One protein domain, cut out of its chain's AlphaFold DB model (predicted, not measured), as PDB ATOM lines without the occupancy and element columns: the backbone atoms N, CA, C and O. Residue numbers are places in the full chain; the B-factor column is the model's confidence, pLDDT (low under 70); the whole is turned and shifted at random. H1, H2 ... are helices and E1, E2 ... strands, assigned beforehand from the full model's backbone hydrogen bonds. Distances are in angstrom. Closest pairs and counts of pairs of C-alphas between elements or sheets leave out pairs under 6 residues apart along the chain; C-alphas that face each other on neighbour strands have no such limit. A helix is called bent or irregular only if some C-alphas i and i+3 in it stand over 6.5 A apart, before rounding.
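AT A GLANCE: This is residues 7 to 99 of the 417 residues of an uncharacterized protein of Sulfurimonas sp. B2 (UniProt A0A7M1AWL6). What is the shape? A small twisted sheet of four strands has two helices over one face, making two layers: H1 packs on E4 and E1, H2 on E2. What builds it? The 93 printed residues include, in order, H1, E1, H2, E2, E3 and E4; the mixed sheet runs E1 E4 E3 E2. The class is mixed, helices and strands, with under half of the residues in named elements; the whole is compact, radius of gyration of the C-alphas 12.2 A, spans 35 by 25 by 22 A.

IN THESE COORDINATES: Where are the helices? H1, residues 7 to 21, is 21.7 A long from C-alpha 7 at (48.870, 55.481, -38.580); H2, residues 44 to 54, 15.8 A, is irregular, C-alphas 50 and 53 being 7.1 A apart. And the strands? E1 is residues 35 to 37, 6.7 A, E2 56 to 60, 13.3 A, E3 71 to 76, 16.6 A, and E4 88 to 92, 13.2 A, ending at (38.937, 44.086, -49.619).

HOW THE PARTS SIT: How do strands pair? E2, E3 and E4 form a meander, each the antiparallel neighbour of the one before; N 59 and O 73, 2.9 A, and N 74 and O 89, 2.8 A, are within hydrogen-bond range. E1 and E4 are parallel, with N 36 and O 90 at 2.9 A. E1, H2, E2 make a split strand-helix-strand unit, E4 and E3 between its strands, with a right-handed crossover. Where are the helices? H1 touches E4, closest C-alphas Asn 8 and Leu 89, 6.0 A; H2 touches E2, Gln 48 and Val 58, 5.7 A. Every O i to N i+4 pair is within hydrogen-bond range in H1, 5 of 7 in H2.

THE WHOLE: How far does it reach? The farthest C-alphas, Ser 82 and Glu 97, are 36.1 A apart. Are there cuts, long links or weak places? The printed part has no cut; links H1 to E1 and E3 to E4 are long. pLDDT is under 70 at residues 28 to 32, 66 to 68 and 96 to 99.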
ATOM      1  N   GLU A   7      49.918  55.993 -39.460       92.44
ATOM      2  CA  GLU A   7      48.870  55.481 -38.580       92.44
ATOM      3  C   GLU A   7      48.134  54.303 -39.224       92.44
ATOM      4  O   GLU A   7      48.003  53.242 -38.612       92.44
ATOM      5  N   ASN A   8      47.722  54.423 -40.490       92.00
ATOM      6  CA  ASN A   8      47.042  53.310 -41.159       92.00
ATOM      7  C   ASN A   8      47.987  52.166 -41.562       92.00
ATOM      8  O   ASN A   8      47.534  51.030 -41.708       92.00
ATOM      9  N   GLN A   9      49.296  52.420 -41.662       93.25
ATOM     10  CA  GLN A   9      50.308  51.366 -41.768       93.25
ATOM     11  C   GLN A   9      50.409  50.541 -40.488       93.25
ATOM     12  O   GLN A   9      50.449  49.311 -40.562       93.25
ATOM     13  N   LEU A  10      50.389  51.199 -39.328       95.00
ATOM     14  CA  LEU A  10      50.355  50.523 -38.032       95.00
ATOM     15  C   LEU A  10      49.052  49.732 -37.856       95.00
ATOM     16  O   LEU A  10      49.102  48.563 -37.477       95.00
ATOM     17  N   LEU A  11      47.903  50.309 -38.231       95.00
ATOM     18  CA  LEU A  11      46.617  49.602 -38.207       95.00
ATOM     19  C   LEU A  11      46.617  48.369 -39.122       95.00
ATOM     20  O   LEU A  11      46.185  47.289 -38.717       95.00
ATOM     21  N   LYS A  12      47.166  48.488 -40.338       94.12
ATOM     22  CA  LYS A  12      47.318  47.354 -41.259       94.12
ATOM     23  C   LYS A  12      48.179  46.246 -40.651       94.12
ATOM     24  O   LYS A  12      47.820  45.075 -40.774       94.12
ATOM     25  N   ALA A  13      49.292  46.589 -40.003       93.12
ATOM     26  CA  ALA A  13      50.168  45.624 -39.339       93.12
ATOM     27  C   ALA A  13      49.479  44.934 -38.149       93.12
ATOM     28  O   ALA A  13      49.571  43.715 -38.015       93.12
ATOM     29  N   TYR A  14      48.733  45.692 -37.340       94.81
ATOM     30  CA  TYR A  14      47.964  45.175 -36.208       94.81
ATOM     31  C   TYR A  14      46.934  44.120 -36.644       94.81
ATOM     32  O   TYR A  14      46.940  42.995 -36.141       94.81
ATOM     33  N   ILE A  15      46.125  44.435 -37.661       93.94
ATOM     34  CA  ILE A  15      45.135  43.499 -38.224       93.94
ATOM     35  C   ILE A  15      45.827  42.288 -38.858       93.94
ATOM     36  O   ILE A  15      45.379  41.156 -38.701       93.94
ATOM     37  N   THR A  16      46.950  42.510 -39.547       91.31
ATOM     38  CA  THR A  16      47.733  41.432 -40.169       91.31
ATOM     39  C   THR A  16      48.191  40.412 -39.130       91.31
ATOM     40  O   THR A  16      48.007  39.216 -39.340       91.31
ATOM     41  N   LYS A  17      48.727  40.875 -37.994       92.19
ATOM     42  CA  LYS A  17      49.168  40.004 -36.900       92.19
ATOM     43  C   LYS A  17      48.012  39.172 -36.343       92.19
ATOM     44  O   LYS A  17      48.188  37.985 -36.087       92.19
ATOM     45  N   HIS A  18      46.833  39.775 -36.173       92.38
ATOM     46  CA  HIS A  18      45.653  39.041 -35.722       92.38
ATOM     47  C   HIS A  18      45.225  37.958 -36.713       92.38
ATOM     48  O   HIS A  18      45.047  36.807 -36.320       92.38
ATOM     49  N   ASN A  19      45.123  38.303 -37.995       90.88
ATOM     50  CA  ASN A  19      44.749  37.360 -39.045       90.88
ATOM     51  C   ASN A  19      45.703  36.161 -39.109       90.88
ATOM     52  O   ASN A  19      45.247  35.029 -39.259       90.88
ATOM     53  N   ASP A  20      47.007  36.396 -38.937       88.38
ATOM     54  CA  ASP A  20      48.016  35.334 -38.905       88.38
ATOM     55  C   ASP A  20      47.798  34.377 -37.721       88.38
ATOM     56  O   ASP A  20      47.859  33.162 -37.899       88.38
ATOM     57  N   MET A  21      47.458  34.901 -36.536       88.88
ATOM     58  CA  MET A  21      47.121  34.078 -35.362       88.88
ATOM     59  C   MET A  21      45.841  33.254 -35.554       88.88
ATOM     60  O   MET A  21      45.699  32.200 -34.945       88.88
ATOM     61  N   GLN A  22      44.915  33.719 -36.395       87.50
ATOM     62  CA  GLN A  22      43.658  33.031 -36.707       87.50
ATOM     63  C   GLN A  22      43.756  32.116 -37.941       87.50
ATOM     64  O   GLN A  22      42.746  31.576 -38.386       87.50
ATOM     65  N   GLY A  23      44.946  31.958 -38.535       85.81
ATOM     66  CA  GLY A  23      45.138  31.142 -39.739       85.81
ATOM     67  C   GLY A  23      44.448  31.698 -40.992       85.81
ATOM     68  O   GLY A  23      44.227  30.967 -41.959       85.81
ATOM     69  N   VAL A  24      44.092  32.986 -41.005       86.56
ATOM     70  CA  VAL A  24      43.423  33.617 -42.146       86.56
ATOM     71  C   VAL A  24      44.430  33.836 -43.270       86.56
ATOM     72  O   VAL A  24      45.384  34.608 -43.150       86.56
ATOM     73  N   ILE A  25      44.189  33.181 -44.407       78.56
ATOM     74  CA  ILE A  25      45.060  33.276 -45.578       78.56
ATOM     75  C   ILE A  25      44.969  34.682 -46.173       78.56
ATOM     76  O   ILE A  25      43.955  35.102 -46.742       78.56
ATOM     77  N   LYS A  26      46.080  35.406 -46.071       74.81
ATOM     78  CA  LYS A  26      46.250  36.717 -46.690       74.81
ATOM     79  C   LYS A  26      46.445  36.555 -48.186       74.81
ATOM     80  O   LYS A  26      47.142  35.656 -48.651       74.81
ATOM     81  N   THR A  27      45.880  37.484 -48.942       74.06
ATOM     82  CA  THR A  27      46.180  37.604 -50.366       74.06
ATOM     83  C   THR A  27      46.867  38.929 -50.632       74.06
ATOM     84  O   THR A  27      46.745  39.890 -49.867       74.06
ATOM     85  N   ASN A  28      47.640  38.981 -51.716       65.62
ATOM     86  CA  ASN A  28      48.382  40.185 -52.057       65.62
ATOM     87  C   ASN A  28      47.423  41.377 -52.191       65.62
ATOM     88  O   ASN A  28      46.471  41.361 -52.982       65.62
ATOM     89  N   SER A  29      47.692  42.426 -51.411       60.22
ATOM     90  CA  SER A  29      47.035  43.720 -51.586       60.22
ATOM     91  C   SER A  29      47.388  44.233 -52.991       60.22
ATOM     92  O   SER A  29      48.567  44.364 -53.319       60.22
ATOM     93  N   GLY A  30      46.384  44.457 -53.842       51.56
ATOM     94  CA  GLY A  30      46.551  44.853 -55.249       51.56
ATOM     95  C   GLY A  30      46.116  46.301 -55.487       51.56
ATOM     96  O   GLY A  30      45.225  46.783 -54.814       51.56
ATOM     97  N   ARG A  31      46.760  47.006 -56.421       56.56
ATOM     98  CA  ARG A  31      46.652  48.469 -56.630       56.56
ATOM     99  C   ARG A  31      45.199  48.972 -56.748       56.56
ATOM    100  O   ARG A  31      44.403  48.258 -57.333       56.56
ATOM    101  N   HIS A  32      44.942  50.178 -56.203       59.47
ATOM    102  CA  HIS A  32      43.912  51.207 -56.522       59.47
ATOM    103  C   HIS A  32      43.746  52.194 -55.345       59.47
ATOM    104  O   HIS A  32      43.525  53.381 -55.552       59.47
ATOM    105  N   CYS A  33      43.929  51.714 -54.112       71.44
ATOM    106  CA  CYS A  33      43.916  52.508 -52.881       71.44
ATOM    107  C   CYS A  33      44.816  51.828 -51.820       71.44
ATOM    108  O   CYS A  33      45.217  50.668 -51.991       71.44
ATOM    109  N   TYR A  34      45.116  52.493 -50.701       85.94
ATOM    110  CA  TYR A  34      45.796  51.847 -49.573       85.94
ATOM    111  C   TYR A  34      44.810  50.977 -48.762       85.94
ATOM    112  O   TYR A  34      43.899  51.497 -48.127       85.94
ATOM    113  N   HIS A  35      44.974  49.649 -48.804       90.19
ATOM    114  CA  HIS A  35      44.047  48.676 -48.200       90.19
ATOM    115  C   HIS A  35      44.766  47.411 -47.702       90.19
ATOM    116  O   HIS A  35      45.936  47.171 -48.024       90.19
ATOM    117  N   ILE A  36      44.045  46.575 -46.955       90.62
ATOM    118  CA  ILE A  36      44.385  45.188 -46.616       90.62
ATOM    119  C   ILE A  36      43.451  44.217 -47.360       90.62
ATOM    120  O   ILE A  36      42.322  44.575 -47.692       90.62
ATOM    121  N   ARG A  37      43.914  43.000 -47.670       89.06
ATOM    122  CA  ARG A  37      43.129  42.010 -48.424       89.06
ATOM    123  C   ARG A  37      43.249  40.616 -47.815       89.06
ATOM    124  O   ARG A  37      44.354  40.108 -47.631       89.06
ATOM    125  N   PHE A  38      42.105  40.018 -47.515       88.81
ATOM    126  CA  PHE A  38      41.961  38.643 -47.037       88.81
ATOM    127  C   PHE A  38      40.486  38.252 -47.083       88.81
ATOM    128  O   PHE A  38      39.609  39.119 -47.106       88.81
ATOM    129  N   LYS A  39      40.239  36.944 -47.097       87.56
ATOM    130  CA  LYS A  39      38.903  36.358 -47.137       87.56
ATOM    131  C   LYS A  39      38.348  36.232 -45.718       87.56
ATOM    132  O   LYS A  39      39.028  35.684 -44.857       87.56
ATOM    133  N   LEU A  40      37.096  36.644 -45.525       89.19
ATOM    134  CA  LEU A  40      36.257  36.210 -44.407       89.19
ATOM    135  C   LEU A  40      34.872  35.841 -44.933       89.19
ATOM    136  O   LEU A  40      34.284  36.613 -45.687       89.19
ATOM    137  N   SER A  41      34.369  34.685 -44.515       85.44
ATOM    138  CA  SER A  41      33.032  34.217 -44.877       85.44
ATOM    139  C   SER A  41      31.949  34.864 -44.021       85.44
ATOM    140  O   SER A  41      32.173  35.122 -42.839       85.44
ATOM    141  N   GLY A  42      30.776  35.106 -44.609       85.56
ATOM    142  CA  GLY A  42      29.587  35.586 -43.899       85.56
ATOM    143  C   GLY A  42      29.115  36.971 -44.335       85.56
ATOM    144  O   GLY A  42      29.430  37.439 -45.425       85.56
ATOM    145  N   SER A  43      28.321  37.602 -43.475       86.31
ATOM    146  CA  SER A  43      27.693  38.911 -43.679       86.31
ATOM    147  C   SER A  43      28.410  40.030 -42.912       86.31
ATOM    148  O   SER A  43      29.304  39.775 -42.103       86.31
ATOM    149  N   LEU A  44      27.974  41.284 -43.093       84.50
ATOM    150  CA  LEU A  44      28.488  42.424 -42.322       84.50
ATOM    151  C   LEU A  44      28.416  42.184 -40.803       84.50
ATOM    152  O   LEU A  44      29.354  42.525 -40.083       84.50
ATOM    153  N   THR A  45      27.351  41.538 -40.323       89.81
ATOM    154  CA  THR A  45      27.181  41.160 -38.911       89.81
ATOM    155  C   THR A  45      28.264  40.186 -38.444       89.81
ATOM    156  O   THR A  45      28.755  40.288 -37.319       89.81
ATOM    157  N   ASP A  46      28.671  39.251 -39.299       91.50
ATOM    158  CA  ASP A  46      29.702  38.261 -38.974       91.50
ATOM    159  C   ASP A  46      31.093  38.897 -38.978       91.50
ATOM    160  O   ASP A  46      31.902  38.635 -38.086       91.50
ATOM    161  N   TYR A  47      31.339  39.829 -39.899       93.62
ATOM    162  CA  TYR A  47      32.569  40.619 -39.900       93.62
ATOM    163  C   TYR A  47      32.664  41.481 -38.640       93.62
ATOM    164  O   TYR A  47      33.703  41.508 -37.985       93.62
ATOM    165  N   GLN A  48      31.575  42.140 -38.241       92.62
ATOM    166  CA  GLN A  48      31.540  42.913 -36.998       92.62
ATOM    167  C   GLN A  48      31.868  42.045 -35.779       92.62
ATOM    168  O   GLN A  48      32.638  42.477 -34.924       92.62
ATOM    169  N   LYS A  49      31.356  40.808 -35.708       93.81
ATOM    170  CA  LYS A  49      31.718  39.861 -34.639       93.81
ATOM    171  C   LYS A  49      33.205  39.500 -34.667       93.81
ATOM    172  O   LYS A  49      33.820  39.479 -33.605       93.81
ATOM    173  N   TYR A  50      33.776  39.264 -35.850       94.62
ATOM    174  CA  TYR A  50      35.197  38.939 -36.015       94.62
ATOM    175  C   TYR A  50      36.118  40.069 -35.525       94.62
ATOM    176  O   TYR A  50      37.089  39.815 -34.819       94.62
ATOM    177  N   PHE A  51      35.797  41.326 -35.848       95.56
ATOM    178  CA  PHE A  51      36.631  42.486 -35.501       95.56
ATOM    179  C   PHE A  51      36.338  43.101 -34.126       95.56
ATOM    180  O   PHE A  51      37.151  43.875 -33.615       95.56
ATOM    181  N   LYS A  52      35.220  42.742 -33.482       93.38
ATOM    182  CA  LYS A  52      34.840  43.263 -32.159       93.38
ATOM    183  C   LYS A  52      35.928  43.079 -31.085       93.38
ATOM    184  O   LYS A  52      36.199  44.062 -30.395       93.38
ATOM    185  N   PRO A  53      36.595  41.914 -30.940       93.19
ATOM    186  CA  PRO A  53      37.662  41.732 -29.948       93.19
ATOM    187  C   PRO A  53      38.885  42.627 -30.184       93.19
ATOM    188  O   PRO A  53      39.659  42.869 -29.264       93.19
ATOM    189  N   LEU A  54      39.055  43.132 -31.410       94.25
ATOM    190  CA  LEU A  54      40.128  44.049 -31.791       94.25
ATOM    191  C   LEU A  54      39.766  45.522 -31.581       94.25
ATOM    192  O   LEU A  54      40.558  46.393 -31.931       94.25
ATOM    193  N   ASN A  55      38.572  45.816 -31.058       96.06
ATOM    194  CA  ASN A  55      38.009  47.165 -31.017       96.06
ATOM    195  C   ASN A  55      37.974  47.827 -32.406       96.06
ATOM    196  O   ASN A  55      38.238  49.021 -32.549       96.06
ATOM    197  N   ILE A  56      37.671  47.040 -33.442       96.88
ATOM    198  CA  ILE A  56      37.541  47.512 -34.820       96.88
ATOM    199  C   ILE A  56      36.083  47.367 -35.256       96.88
ATOM    200  O   ILE A  56      35.467  46.311 -35.123       96.88
ATOM    201  N   MET A  57      35.534  48.449 -35.798       95.94
ATOM    202  CA  MET A  57      34.232  48.482 -36.446       95.94
ATOM    203  C   MET A  57      34.394  48.278 -37.952       95.94
ATOM    204  O   MET A  57      35.328  48.802 -38.560       95.94
ATOM    205  N   VAL A  58      33.451  47.548 -38.550       96.06
ATOM    206  CA  VAL A  58      33.355  47.357 -40.001       96.06
ATOM    207  C   VAL A  58      32.194  48.184 -40.537       96.06
ATOM    208  O   VAL A  58      31.063  48.032 -40.069       96.06
ATOM    209  N   LYS A  59      32.473  49.037 -41.525       92.44
ATOM    210  CA  LYS A  59      31.480  49.838 -42.254       92.44
ATOM    211  C   LYS A  59      31.509  49.472 -43.736       92.44
ATOM    212  O   LYS A  59      32.558  49.099 -44.265       92.44
ATOM    213  N   GLU A  60      30.374  49.592 -44.414       86.44
ATOM    214  CA  GLU A  60      30.353  49.532 -45.877       86.44
ATOM    215  C   GLU A  60      31.119  50.724 -46.461       86.44
ATOM    216  O   GLU A  60      31.118  51.817 -45.893       86.44
ATOM    217  N   SER A  61      31.814  50.497 -47.574       83.19
ATOM    218  CA  SER A  61      32.545  51.545 -48.282       83.19
ATOM    219  C   SER A  61      31.755  51.987 -49.509       83.19
ATOM    220  O   SER A  61      31.384  51.165 -50.346       83.19
ATOM    221  N   ASP A  62      31.579  53.294 -49.663       75.50
ATOM    222  CA  ASP A  62      31.151  53.933 -50.912       75.50
ATOM    223  C   ASP A  62      32.272  53.935 -51.973       75.50
ATOM    224  O   ASP A  62      32.032  54.106 -53.171       75.50
ATOM    225  N   HIS A  63      33.514  53.703 -51.541       74.56
ATOM    226  CA  HIS A  63      34.698  53.616 -52.380       74.56
ATOM    227  C   HIS A  63      35.121  52.162 -52.622       74.56
ATOM    228  O   HIS A  63      35.327  51.401 -51.674       74.56
ATOM    229  N   SER A  64      35.328  51.784 -53.886       78.19
ATOM    230  CA  SER A  64      35.825  50.453 -54.239       78.19
ATOM    231  C   SER A  64      37.338  50.447 -54.442       78.19
ATOM    232  O   SER A  64      37.869  51.100 -55.338       78.19
ATOM    233  N   CYS A  65      38.031  49.644 -53.640       74.00
ATOM    234  CA  CYS A  65      39.457  49.355 -53.791       74.00
ATOM    235  C   CYS A  65      39.722  48.090 -54.615       74.00
ATOM    236  O   CYS A  65      40.869  47.677 -54.789       74.00
ATOM    237  N   SER A  66      38.660  47.438 -55.089       66.50
ATOM    238  CA  SER A  66      38.726  46.207 -55.858       66.50
ATOM    239  C   SER A  66      37.532  46.117 -56.789       66.50
ATOM    240  O   SER A  66      36.394  46.000 -56.350       66.50
ATOM    241  N   SER A  67      37.790  46.055 -58.086       58.34
ATOM    242  CA  SER A  67      36.756  45.805 -59.092       58.34
ATOM    243  C   SER A  67      36.061  44.443 -58.949       58.34
ATOM    244  O   SER A  67      34.977  44.250 -59.485       58.34
ATOM    245  N   LYS A  68      36.669  43.501 -58.212       64.88
ATOM    246  CA  LYS A  68      36.196  42.112 -58.070       64.88
ATOM    247  C   LYS A  68      35.443  41.823 -56.779       64.88
ATOM    248  O   LYS A  68      34.728  40.833 -56.716       64.88
ATOM    249  N   SER A  69      35.666  42.612 -55.735       73.12
ATOM    250  CA  SER A  69      35.376  42.193 -54.361       73.12
ATOM    251  C   SER A  69      34.879  43.370 -53.537       73.12
ATOM    252  O   SER A  69      35.407  44.471 -53.718       73.12
ATOM    253  N   PRO A  70      33.906  43.162 -52.636       80.69
ATOM    254  CA  PRO A  70      33.401  44.234 -51.794       80.69
ATOM    255  C   PRO A  70      34.536  44.860 -50.981       80.69
ATOM    256  O   PRO A  70      35.460  44.181 -50.517       80.69
ATOM    257  N   THR A  71      34.470  46.182 -50.865       87.19
ATOM    258  CA  THR A  71      35.382  46.971 -50.044       87.19
ATOM    259  C   THR A  71      34.622  47.446 -48.816       87.19
ATOM    260  O   THR A  71      33.515  47.963 -48.929       87.19
ATOM    261  N   TYR A  72      35.235  47.276 -47.655       92.75
ATOM    262  CA  TYR A  72      34.749  47.745 -46.365       92.75
ATOM    263  C   TYR A  72      35.751  48.736 -45.776       92.75
ATOM    264  O   TYR A  72      36.915  48.784 -46.182       92.75
ATOM    265  N   ILE A  73      35.306  49.512 -44.796       94.81
ATOM    266  CA  ILE A  73      36.161  50.371 -43.982       94.81
ATOM    267  C   ILE A  73      36.306  49.710 -42.614       94.81
ATOM    268  O   ILE A  73      35.311  49.440 -41.941       94.81
ATOM    269  N   LEU A  74      37.550  49.452 -42.217       96.75
ATOM    270  CA  LEU A  74      37.919  49.061 -40.862       96.75
ATOM    271  C   LEU A  74      38.319  50.318 -40.095       96.75
ATOM    272  O   LEU A  74      39.208  51.045 -40.540       96.75
ATOM    273  N   GLU A  75      37.676  50.570 -38.960       96.88
ATOM    274  CA  GLU A  75      37.918  51.747 -38.122       96.88
ATOM    275  C   GLU A  75      38.088  51.329 -36.663       96.88
ATOM    276  O   GLU A  75      37.212  50.664 -36.108       96.88
ATOM    277  N   ASN A  76      39.193  51.705 -36.022       96.75
ATOM    278  CA  ASN A  76      39.380  51.413 -34.601       96.75
ATOM    279  C   ASN A  76      38.568  52.375 -33.721       96.75
ATOM    280  O   ASN A  76      38.644  53.597 -33.859       96.75
ATOM    281  N   THR A  77      37.817  51.820 -32.772       95.25
ATOM    282  CA  THR A  77      36.889  52.562 -31.902       95.25
ATOM    283  C   THR A  77      37.548  53.107 -30.635       95.25
ATOM    284  O   THR A  77      36.999  53.992 -29.972       95.25
ATOM    285  N   VAL A  78      38.747  52.621 -30.314       94.06
ATOM    286  CA  VAL A  78      39.599  53.064 -29.200       94.06
ATOM    287  C   VAL A  78      41.031  53.247 -29.691       94.06
ATOM    288  O   VAL A  78      41.390  52.750 -30.758       94.06
ATOM    289  N   GLN A  79      41.862  53.953 -28.927       94.88
ATOM    290  CA  GLN A  79      43.298  53.988 -29.197       94.88
ATOM    291  C   GLN A  79      43.903  52.591 -28.982       94.88
ATOM    292  O   GLN A  79      43.631  51.957 -27.964       94.88
ATOM    293  N   ILE A  80      44.710  52.124 -29.938       92.31
ATOM    294  CA  ILE A  80      45.387  50.820 -29.885       92.31
ATOM    295  C   ILE A  80      46.887  51.085 -29.943       92.31
ATOM    296  O   ILE A  80      47.406  51.447 -30.997       92.31
ATOM    297  N   ASP A  81      47.585  50.944 -28.820       90.81
ATOM    298  CA  ASP A  81      49.002  51.301 -28.693       90.81
ATOM    299  C   ASP A  81      49.276  52.736 -29.208       90.81
ATOM    300  O   ASP A  81      48.770  53.723 -28.666       90.81
ATOM    301  N   SER A  82      50.057  52.853 -30.288       92.69
ATOM    302  CA  SER A  82      50.386  54.107 -30.984       92.69
ATOM    303  C   SER A  82      49.437  54.452 -32.145       92.69
ATOM    304  O   SER A  82      49.723  55.378 -32.900       92.69
ATOM    305  N   ILE A  83      48.345  53.705 -32.340       95.06
ATOM    306  CA  ILE A  83      47.338  53.937 -33.387       95.06
ATOM    307  C   ILE A  83      46.227  54.824 -32.805       95.06
ATOM    308  O   ILE A  83      45.484  54.364 -31.928       95.06
ATOM    309  N   PRO A  84      46.068  56.077 -33.277       95.50
ATOM    310  CA  PRO A  84      45.023  56.974 -32.795       95.50
ATOM    311  C   PRO A  84      43.623  56.400 -33.009       95.50
ATOM    312  O   PRO A  84      43.374  55.686 -33.984       95.50
ATOM    313  N   LYS A  85      42.688  56.740 -32.119       95.50
ATOM    314  CA  LYS A  85      41.260  56.426 -32.287       95.50
ATOM    315  C   LYS A  85      40.741  56.962 -33.635       95.50
ATOM    316  O   LYS A  85      41.144  58.044 -34.053       95.50
ATOM    317  N   ASN A  86      39.820  56.235 -34.271       95.44
ATOM    318  CA  ASN A  86      39.223  56.547 -35.579       95.44
ATOM    319  C   ASN A  86      40.197  56.486 -36.775       95.44
ATOM    320  O   ASN A  86      39.918  57.055 -37.830       95.44
ATOM    321  N   THR A  87      41.329  55.791 -36.647       96.62
ATOM    322  CA  THR A  87      42.178  55.470 -37.800       96.62
ATOM    323  C   THR A  87      41.441  54.486 -38.708       96.62
ATOM    324  O   THR A  87      40.896  53.479 -38.255       96.62
ATOM    325  N   GLN A  88      41.426  54.773 -40.009       96.31
ATOM    326  CA  GLN A  88      40.696  53.981 -40.996       96.31
ATOM    327  C   GLN A  88      41.636  53.227 -41.937       96.31
ATOM    328  O   GLN A  88      42.712  53.708 -42.307       96.31
ATOM    329  N   LEU A  89      41.192  52.054 -42.381       95.00
ATOM    330  CA  LEU A  89      41.851  51.250 -43.400       95.00
ATOM    331  C   LEU A  89      40.801  50.580 -44.284       95.00
ATOM    332  O   LEU A  89      39.877  49.940 -43.787       95.00
ATOM    333  N   TYR A  90      40.965  50.665 -45.603       93.62
ATOM    334  CA  TYR A  90      40.135  49.873 -46.501       93.62
ATOM    335  C   TYR A  90      40.468  48.383 -46.371       93.62
ATOM    336  O   TYR A  90      41.638  47.994 -46.334       93.62
ATOM    337  N   TRP A  91      39.444  47.539 -46.379       92.94
ATOM    338  CA  TRP A  91      39.573  46.090 -46.444       92.94
ATOM    339  C   TRP A  91      38.820  45.550 -47.651       92.94
ATOM    340  O   TRP A  91      37.632  45.799 -47.827       92.94
ATOM    341  N   VAL A  92      39.526  44.800 -48.489       88.81
ATOM    342  CA  VAL A  92      38.937  44.086 -49.619       88.81
ATOM    343  C   VAL A  92      38.696  42.639 -49.203       88.81
ATOM    344  O   VAL A  92      39.663  41.895 -49.005       88.81
ATOM    345  N   ASN A  93      37.427  42.231 -49.125       87.88
ATOM    346  CA  ASN A  93      37.064  40.847 -48.823       87.88
ATOM    347  C   ASN A  93      37.003  40.016 -50.111       87.88
ATOM    348  O   ASN A  93      36.032  40.086 -50.861       87.88
ATOM    349  N   ASN A  94      38.047  39.234 -50.387       77.25
ATOM    350  CA  ASN A  94      38.196  38.486 -51.638       77.25
ATOM    351  C   ASN A  94      37.569  37.079 -51.614       77.25
ATOM    352  O   ASN A  94      38.093  36.154 -52.238       77.25
ATOM    353  N   GLU A  95      36.461  36.912 -50.895       75.88
ATOM    354  CA  GLU A  95      35.651  35.699 -50.942       75.88
ATOM    355  C   GLU A  95      35.023  35.474 -52.330       75.88
ATOM    356  O   GLU A  95      34.436  36.383 -52.918       75.88
ATOM    357  N   VAL A  96      35.153  34.249 -52.853       55.12
ATOM    358  CA  VAL A  96      34.783  33.878 -54.233       55.12
ATOM    359  C   VAL A  96      33.276  33.995 -54.490       55.12
ATOM    360  O   VAL A  96      32.883  34.429 -55.573       55.12
ATOM    361  N   GLU A  97      32.444  33.692 -53.490       52.75
ATOM    362  CA  GLU A  97      30.976  33.771 -53.584       52.75
ATOM    363  C   GLU A  97      30.460  35.213 -53.735       52.75
ATOM    364  O   GLU A  97      29.374  35.427 -54.261       52.75
ATOM    365  N   ASN A  98      31.281  36.209 -53.386       45.88
ATOM    366  CA  ASN A  98      30.964  37.634 -53.509       45.88
ATOM    367  C   ASN A  98      31.644  38.307 -54.721       45.88
ATOM    368  O   ASN A  98      31.714  39.539 -54.798       45.88
ATOM    369  N   SER A  99      32.179  37.522 -55.667       43.12
ATOM    370  CA  SER A  99      32.841  38.061 -56.860       43.12
ATOM    371  C   SER A  99      31.828  38.556 -57.900       43.12
ATOM    372  O   SER A  99      31.082  37.782 -58.491       43.12
TER     373      SER A  99